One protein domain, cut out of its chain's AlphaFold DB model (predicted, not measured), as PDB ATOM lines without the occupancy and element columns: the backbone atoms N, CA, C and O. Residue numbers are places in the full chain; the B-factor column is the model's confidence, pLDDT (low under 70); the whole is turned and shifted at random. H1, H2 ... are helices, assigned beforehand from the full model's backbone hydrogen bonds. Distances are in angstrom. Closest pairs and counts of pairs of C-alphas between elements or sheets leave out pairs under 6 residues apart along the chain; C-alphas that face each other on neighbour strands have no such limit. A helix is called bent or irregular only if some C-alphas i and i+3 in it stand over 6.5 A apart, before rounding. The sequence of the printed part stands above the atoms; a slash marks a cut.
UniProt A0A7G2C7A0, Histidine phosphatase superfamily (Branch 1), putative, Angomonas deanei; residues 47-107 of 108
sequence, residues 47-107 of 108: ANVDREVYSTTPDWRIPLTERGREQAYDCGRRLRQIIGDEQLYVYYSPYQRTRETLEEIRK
ATOM      1  N   ALA A  47      76.871 -24.942  35.142       96.75
ATOM      2  CA  ALA A  47      76.662 -26.310  34.647       96.75
ATOM      3  C   ALA A  47      77.261 -27.420  35.525       96.75
ATOM      4  O   ALA A  47      76.912 -28.590  35.367       96.75
ATOM      5  N   ASN A  48      78.214 -27.095  36.405       96.75
ATOM      6  CA  ASN A  48      78.717 -28.057  37.384       96.75
ATOM      7  C   ASN A  48      77.737 -28.245  38.544       96.75
ATOM      8  O   ASN A  48      77.688 -29.342  39.096       96.75
ATOM      9  N   VAL A  49      76.978 -27.201  38.882       97.06
ATOM     10  CA  VAL A  49      75.947 -27.234  39.926       97.06
ATOM     11  C   VAL A  49      74.635 -27.783  39.374       97.06
ATOM     12  O   VAL A  49      74.053 -28.684  39.968       97.06
ATOM     13  N   ASP A  50      74.203 -27.277  38.221       95.75
ATOM     14  CA  ASP A  50      72.947 -27.636  37.578       95.75
ATOM     15  C   ASP A  50      73.149 -27.879  36.078       95.75
ATOM     16  O   ASP A  50      73.464 -26.975  35.303       95.75
ATOM     17  N   ARG A  51      72.942 -29.127  35.650       93.56
ATOM     18  CA  ARG A  51      73.080 -29.511  34.241       93.56
ATOM     19  C   ARG A  51      71.949 -28.965  33.371       93.56
ATOM     20  O   ARG A  51      72.159 -28.826  32.169       93.56
ATOM     21  N   GLU A  52      70.803 -28.596  33.938       95.75
ATOM     22  CA  GLU A  52      69.682 -28.045  33.168       95.75
ATOM     23  C   GLU A  52      70.032 -26.701  32.516       95.75
ATOM     24  O   GLU A  52      69.423 -26.311  31.520       95.75
ATOM     25  N   VAL A  53      71.092 -26.029  32.978       95.31
ATOM     26  CA  VAL A  53      71.644 -24.807  32.366       95.31
ATOM     27  C   VAL A  53      71.951 -24.993  30.875       95.31
ATOM     28  O   VAL A  53      71.807 -24.045  30.103       95.31
ATOM     29  N   TYR A  54      72.298 -26.207  30.434       95.00
ATOM     30  CA  TYR A  54      72.532 -26.501  29.016       95.00
ATOM     31  C   TYR A  54      71.302 -26.295  28.123       95.00
ATOM     32  O   TYR A  54      71.460 -26.083  26.922       95.00
ATOM     33  N   SER A  55      70.092 -26.328  28.685       96.12
ATOM     34  CA  SER A  55      68.856 -26.089  27.932       96.12
ATOM     35  C   SER A  55      68.624 -24.608  27.612       96.12
ATOM     36  O   SER A  55      67.944 -24.288  26.640       96.12
ATOM     37  N   THR A  56      69.211 -23.698  28.395       96.44
ATOM     38  CA  THR A  56      68.988 -22.245  28.279       96.44
ATOM     39  C   THR A  56      70.237 -21.482  27.848       96.44
ATOM     40  O   THR A  56      70.132 -20.409  27.253       96.44
ATOM     41  N   THR A  57      71.426 -22.027  28.119       95.88
ATOM     42  CA  THR A  57      72.712 -21.370  27.883       95.88
ATOM     43  C   THR A  57      73.648 -22.294  27.100       95.88
ATOM     44  O   THR A  57      73.921 -23.411  27.540       95.88
ATOM     45  N   PRO A  58      74.207 -21.850  25.956       97.19
ATOM     46  CA  PRO A  58      75.169 -22.660  25.213       97.19
ATOM     47  C   PRO A  58      76.469 -22.846  26.013       97.19
ATOM     48  O   PRO A  58      76.923 -21.901  26.656       97.19
ATOM     49  N   ASP A  59      77.113 -24.021  25.921       97.25
ATOM     50  CA  ASP A  59      78.237 -24.411  26.806       97.25
ATOM     51  C   ASP A  59      79.353 -23.358  26.895       97.25
ATOM     52  O   ASP A  59      79.874 -23.060  27.970       97.25
ATOM     53  N   TRP A  60      79.698 -22.735  25.768       97.69
ATOM     54  CA  TRP A  60      80.765 -21.737  25.705       97.69
ATOM     55  C   TRP A  60      80.470 -20.443  26.476       97.69
ATOM     56  O   TRP A  60      81.417 -19.736  26.828       97.69
ATOM     57  N   ARG A  61      79.194 -20.149  26.763       98.12
ATOM     58  CA  ARG A  61      78.734 -18.996  27.559       98.12
ATOM     59  C   ARG A  61      78.480 -19.322  29.024       98.12
ATOM     60  O   ARG A  61      78.124 -18.425  29.774       98.12
ATOM     61  N   ILE A  62      78.614 -20.576  29.449       98.44
ATOM     62  CA  ILE A  62      78.284 -20.926  30.831       98.44
ATOM     63  C   ILE A  62      79.317 -20.277  31.770       98.44
ATOM     64  O   ILE A  62      80.513 -20.582  31.641       98.44
ATOM     65  N   PRO A  63      78.881 -19.389  32.685       98.38
ATOM     66  CA  PRO A  63      79.769 -18.667  33.584       98.38
ATOM     67  C   PRO A  63      80.135 -19.501  34.817       98.38
ATOM     68  O   PRO A  63      79.559 -20.565  35.081       98.38
ATOM     69  N   LEU A  64      81.097 -18.990  35.580       98.62
ATOM     70  CA  LEU A  64      81.403 -19.433  36.931       98.62
ATOM     71  C   LEU A  64      80.266 -19.107  37.904       98.62
ATOM     72  O   LEU A  64      79.544 -18.123  37.736       98.62
ATOM     73  N   THR A  65      80.144 -19.924  38.947       98.69
ATOM     74  CA  THR A  65      79.421 -19.549  40.169       98.69
ATOM     75  C   THR A  65      80.248 -18.538  40.968       98.69
ATOM     76  O   THR A  65      81.449 -18.390  40.736       98.69
ATOM     77  N   GLU A  66      79.639 -17.880  41.958       98.50
ATOM     78  CA  GLU A  66      80.387 -17.014  42.885       98.50
ATOM     79  C   GLU A  66      81.490 -17.800  43.611       98.50
ATOM     80  O   GLU A  66      82.654 -17.409  43.624       98.50
ATOM     81  N   ARG A  67      81.158 -19.011  44.071       98.69
ATOM     82  CA  ARG A  67      82.126 -19.957  44.636       98.69
ATOM     83  C   ARG A  67      83.245 -20.302  43.647       98.69
ATOM     84  O   ARG A  67      84.403 -20.424  44.039       98.69
ATOM     85  N   GLY A  68      82.928 -20.472  42.364       98.69
ATOM     86  CA  GLY A  68      83.916 -20.693  41.310       98.69
ATOM     87  C   GLY A  68      84.886 -19.522  41.143       98.69
ATOM     88  O   GLY A  68      86.067 -19.747  40.865       98.69
ATOM     89  N   ARG A  69      84.423 -18.285  41.364       98.75
ATOM     90  CA  ARG A  69      85.279 -17.090  41.360       98.75
ATOM     91  C   ARG A  69      86.210 -17.056  42.566       98.75
ATOM     92  O   ARG A  69      87.410 -16.862  42.386       98.75
ATOM     93  N   GLU A  70      85.697 -17.342  43.759       98.62
ATOM     94  CA  GLU A  70      86.509 -17.461  44.981       98.62
ATOM     95  C   GLU A  70      87.598 -18.538  44.831       98.62
ATOM     96  O   GLU A  70      88.771 -18.295  45.121       98.62
ATOM     97  N   GLN A  71      87.242 -19.706  44.282       98.69
ATOM     98  CA  GLN A  71      88.196 -20.780  43.978       98.69
ATOM     99  C   GLN A  71      89.322 -20.309  43.050       98.69
ATOM    100  O   GLN A  71      90.489 -20.649  43.259       98.69
ATOM    101  N   ALA A  72      88.979 -19.549  42.009       98.69
ATOM    102  CA  ALA A  72      89.942 -19.025  41.052       98.69
ATOM    103  C   ALA A  72      90.850 -17.954  41.680       98.69
ATOM    104  O   ALA A  72      92.065 -17.985  41.474       98.69
ATOM    105  N   TYR A  73      90.298 -17.070  42.511       98.62
ATOM    106  CA  TYR A  73      91.069 -16.091  43.275       98.62
ATOM    107  C   TYR A  73      92.088 -16.770  44.208       98.62
ATOM    108  O   TYR A  73      93.288 -16.479  44.159       98.62
ATOM    109  N   ASP A  74      91.653 -17.760  44.990       98.44
ATOM    110  CA  ASP A  74      92.536 -18.530  45.873       98.44
ATOM    111  C   ASP A  74      93.596 -19.324  45.101       98.44
ATOM    112  O   ASP A  74      94.749 -19.430  45.536       98.44
ATOM    113  N   CYS A  75      93.232 -19.867  43.935       98.31
ATOM    114  CA  CYS A  75      94.179 -20.501  43.024       98.31
ATOM    115  C   CYS A  75      95.276 -19.513  42.613       98.31
ATOM    116  O   CYS A  75      96.458 -19.843  42.718       98.31
ATOM    117  N   GLY A  76      94.904 -18.288  42.237       97.69
ATOM    118  CA  GLY A  76      95.845 -17.227  41.897       97.69
ATOM    119  C   GLY A  76      96.830 -16.921  43.029       97.69
ATOM    120  O   GLY A  76      98.041 -16.888  42.797       97.69
ATOM    121  N   ARG A  77      96.348 -16.811  44.277       97.88
ATOM    122  CA  ARG A  77      97.221 -16.596  45.449       97.88
ATOM    123  C   ARG A  77      98.266 -17.700  45.608       97.88
ATOM    124  O   ARG A  77      99.433 -17.411  45.870       97.88
ATOM    125  N   ARG A  78      97.868 -18.962  45.427       97.38
ATOM    126  CA  ARG A  78      98.777 -20.122  45.505       97.38
ATOM    127  C   ARG A  78      99.755 -20.149  44.335       97.38
ATOM    128  O   ARG A  78     100.938 -20.413  44.528       97.38
ATOM    129  N   LEU A  79      99.288 -19.835  43.126       96.25
ATOM    130  CA  LEU A  79     100.136 -19.754  41.938       96.25
ATOM    131  C   LEU A  79     101.229 -18.700  42.106       96.25
ATOM    132  O   LEU A  79     102.380 -18.978  41.779       96.25
ATOM    133  N   ARG A  80     100.914 -17.539  42.687       94.88
ATOM    134  CA  ARG A  80     101.901 -16.483  42.946       94.88
ATOM    135  C   ARG A  80     103.038 -16.947  43.860       94.88
ATOM    136  O   ARG A  80     104.188 -16.597  43.618       94.88
ATOM    137  N   GLN A  81     102.746 -17.796  44.846       95.31
ATOM    138  CA  GLN A  81     103.765 -18.399  45.718       95.31
ATOM    139  C   GLN A  81     104.660 -19.411  44.981       95.31
ATOM    140  O   GLN A  81     105.828 -19.556  45.325       95.31
ATOM    141  N   ILE A  82     104.127 -20.104  43.969       93.75
ATOM    142  CA  ILE A  82     104.865 -21.100  43.172       93.75
ATOM    143  C   ILE A  82     105.714 -20.433  42.080       93.75
ATOM    144  O   ILE A  82     106.817 -20.895  41.777       93.75
ATOM    145  N   ILE A  83     105.173 -19.394  41.443       92.88
ATOM    146  CA  ILE A  83     105.759 -18.716  40.280       92.88
ATOM    147  C   ILE A  83     106.771 -17.649  40.715       92.88
ATOM    148  O   ILE A  83     107.803 -17.487  40.068       92.88
ATOM    149  N   GLY A  84     106.500 -16.920  41.801       90.81
ATOM    150  CA  GLY A  84     107.304 -15.754  42.171       90.81
ATOM    151  C   GLY A  84     107.343 -14.730  41.031       90.81
ATOM    152  O   GLY A  84     106.297 -14.351  40.507       90.81
ATOM    153  N   ASP A  85     108.551 -14.332  40.627       88.88
ATOM    154  CA  ASP A  85     108.801 -13.311  39.594       88.88
ATOM    155  C   ASP A  85     109.129 -13.896  38.204       88.88
ATOM    156  O   ASP A  85     109.689 -13.220  37.338       88.88
ATOM    157  N   GLU A  86     108.828 -15.173  37.969       89.06
ATOM    158  CA  GLU A  86     109.077 -15.795  36.667       89.06
ATOM    159  C   GLU A  86     108.163 -15.250  35.564       89.06
ATOM    160  O   GLU A  86     106.992 -14.926  35.776       89.06
ATOM    161  N   GLN A  87     108.682 -15.218  34.333       85.31
ATOM    162  CA  GLN A  87     107.866 -14.897  33.166       85.31
ATOM    163  C   GLN A  87     106.894 -16.035  32.843       85.31
ATOM    164  O   GLN A  87     107.269 -17.208  32.797       85.31
ATOM    165  N   LEU A  88     105.646 -15.659  32.567       90.56
ATOM    166  CA  LEU A  88     104.557 -16.583  32.289       90.56
ATOM    167  C   LEU A  88     104.090 -16.478  30.844       90.56
ATOM    168  O   LEU A  88     103.821 -15.391  30.333       90.56
ATOM    169  N   TYR A  89     103.875 -17.639  30.237       92.56
ATOM    170  CA  TYR A  89     103.030 -17.781  29.061       92.56
ATOM    171  C   TYR A  89     101.718 -18.421  29.500       92.56
ATOM    172  O   TYR A  89     101.721 -19.504  30.083       92.56
ATOM    173  N   VAL A  90     100.600 -17.746  29.237       95.19
ATOM    174  CA  VAL A  90      99.271 -18.212  29.642       95.19
ATOM    175  C   VAL A  90      98.472 -18.591  28.406       95.19
ATOM    176  O   VAL A  90      98.242 -17.765  27.525       95.19
ATOM    177  N   TYR A  91      98.011 -19.837  28.377       96.69
ATOM    178  CA  TYR A  91      97.102 -20.361  27.367       96.69
ATOM    179  C   TYR A  91      95.807 -20.776  28.051       96.69
ATOM    180  O   TYR A  91      95.833 -21.388  29.117       96.69
ATOM    181  N   TYR A  92      94.673 -20.444  27.444       97.75
ATOM    182  CA  TYR A  92      93.365 -20.750  28.006       97.75
ATOM    183  C   TYR A  92      92.344 -21.015  26.900       97.75
ATOM    184  O   TYR A  92      92.454 -20.514  25.781       97.75
ATOM    185  N   SER A  93      91.350 -21.837  27.223       96.94
ATOM    186  CA  SER A  93      90.214 -22.129  26.348       96.94
ATOM    187  C   SER A  93      89.315 -20.891  26.187       96.94
ATOM    188  O   SER A  93      89.138 -20.153  27.157       96.94
ATOM    189  N   PRO A  94      88.682 -20.660  25.019       97.31
ATOM    190  CA  PRO A  94      87.859 -19.468  24.779       97.31
ATOM    191  C   PRO A  94      86.540 -19.425  25.575       97.31
ATOM    192  O   PRO A  94      85.809 -18.438  25.495       97.31
ATOM    193  N   TYR A  95      86.222 -20.478  26.330       98.31
ATOM    194  CA  TYR A  95      84.976 -20.630  27.082       98.31
ATOM    195  C   TYR A  95      84.901 -19.637  28.242       98.31
ATOM    196  O   TYR A  95      85.900 -19.410  28.931       98.31
ATOM    197  N   GLN A  96      83.705 -19.106  28.503       98.50
ATOM    198  CA  GLN A  96      83.479 -18.062  29.503       98.50
ATOM    199  C   GLN A  96      84.005 -18.446  30.892       98.50
ATOM    200  O   GLN A  96      84.827 -17.715  31.436       98.50
ATOM    201  N   ARG A  97      83.665 -19.637  31.403       98.50
ATOM    202  CA  ARG A  97      84.208 -20.168  32.671       98.50
ATOM    203  C   ARG A  97      85.738 -20.120  32.779       98.50
ATOM    204  O   ARG A  97      86.275 -19.845  33.848       98.50
ATOM    205  N   THR A  98      86.463 -20.360  31.683       98.50
ATOM    206  CA  THR A  98      87.937 -20.327  31.678       98.50
ATOM    207  C   THR A  98      88.463 -18.894  31.681       98.50
ATOM    208  O   THR A  98      89.443 -18.601  32.361       98.50
ATOM    209  N   ARG A  99      87.801 -17.996  30.943       98.62
ATOM    210  CA  ARG A  99      88.139 -16.567  30.904       98.62
ATOM    211  C   ARG A  99      87.936 -15.919  32.267       98.62
ATOM    212  O   ARG A  99      88.857 -15.291  32.769       98.62
ATOM    213  N   GLU A 100      86.788 -16.167  32.888       98.69
ATOM    214  CA  GLU A 100      86.477 -15.683  34.232       98.69
ATOM    215  C   GLU A 100      87.449 -16.263  35.266       98.69
ATOM    216  O   GLU A 100      87.969 -15.524  36.090       98.69
ATOM    217  N   THR A 101      87.802 -17.554  35.167       98.75
ATOM    218  CA  THR A 101      88.834 -18.148  36.042       98.75
ATOM    219  C   THR A 101      90.156 -17.382  35.927       98.75
ATOM    220  O   THR A 101      90.775 -17.053  36.935       98.75
ATOM    221  N   LEU A 102      90.597 -17.076  34.701       98.44
ATOM    222  CA  LEU A 102      91.827 -16.317  34.483       98.44
ATOM    223  C   LEU A 102      91.719 -14.877  35.006       98.44
ATOM    224  O   LEU A 102      92.688 -14.362  35.557       98.44
ATOM    225  N   GLU A 103      90.576 -14.222  34.825       98.38
ATOM    226  CA  GLU A 103      90.333 -12.870  35.337       98.38
ATOM    227  C   GLU A 103      90.468 -12.821  36.860       98.38
ATOM    228  O   GLU A 103      91.185 -11.963  37.365       98.38
ATOM    229  N   GLU A 104      89.866 -13.771  37.578       98.56
ATOM    230  CA  GLU A 104      89.979 -13.867  39.037       98.56
ATOM    231  C   GLU A 104      91.405 -14.207  39.494       98.56
ATOM    232  O   GLU A 104      91.927 -13.561  40.403       98.56
ATOM    233  N   ILE A 105      92.088 -15.141  38.816       98.00
ATOM    234  CA  ILE A 105      93.502 -15.469  39.086       98.00
ATOM    235  C   ILE A 105      94.400 -14.231  38.958       98.00
ATOM    236  O   ILE A 105      95.386 -14.111  39.675       98.00
ATOM    237  N   ARG A 106      94.089 -13.303  38.049       95.69
ATOM    238  CA  ARG A 106      94.903 -12.100  37.804       95.69
ATOM    239  C   ARG A 106      94.690 -10.982  38.822       95.69
ATOM    240  O   ARG A 106      95.421  -9.996  38.759       95.69
ATOM    241  N   LYS A 107      93.710 -11.096  39.722       95.94
ATOM    242  CA  LYS A 107      93.434 -10.072  40.745       95.94
ATOM    243  C   LYS A 107      94.418 -10.103  41.925       95.94
ATOM    244  O   LYS A 107      94.351  -9.210  42.765       95.94
TER     245      LYS A 107
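This is residues 47 to 107 of the 108 residues of the protein "Histidine phosphatase superfamily (Branch 1), putative" of Angomonas deanei (UniProt A0A7G2C7A0). A loose rod opens at its first residue with a small head built round the short helix H1, then runs on into the long helix H2. Beyond H2 a wide loop, residues 84 to 95, folds back, and H3 then runs slantwise toward H2 and packs on it, its last residue, Ile 105, meeting Gly 76. Residues 81 to 89 stick out at the end away from H1. The printed part has 61 residues with three named helices, in the order H1, H2, H3, and no named strand; its class is all helix. It is loose, with a radius of gyration of the C-alphas of 13.4 A, and spans 43 by 21 by 14 A.

H1, residues 51 to 55, is apart from H2, residues 66 to 83, and from H3, residues 96 to 105. H2 and H3 touch, and their closest C-alphas, those of Gly 76 and Ile 105, are 4.1 A apart. They run the same way at a steep tilt of 51 degrees, 10.5 A from centre to centre. In H2 and H3 every O i to N i+4 pair is within hydrogen-bond range; in H1 0 of 1 is, but 2 of 2 O i to N i+3 pairs are.

H1 begins at C-alpha 51, (73.080, -29.511, 34.241), and is 8.3 A long from first to last C-alpha. H1 is neither bent nor irregular, but only just: C-alphas 51 and 54 are 6.1 A apart. H2 begins at C-alpha 66, (80.387, -17.014, 42.885), and is 25.6 A long. H3 is 14.1 A long and ends at C-alpha 105, (93.502, -15.469, 39.086).

The two C-alphas farthest apart, those of Ser 55 and Asp 85, are 43.5 A apart. The link from H1 to H2 is short, with 10 residues, and that from H2 to H3 is long, with 12. The printed part has no cut. Its mean pLDDT is 96.5, and no printed residue is under 70.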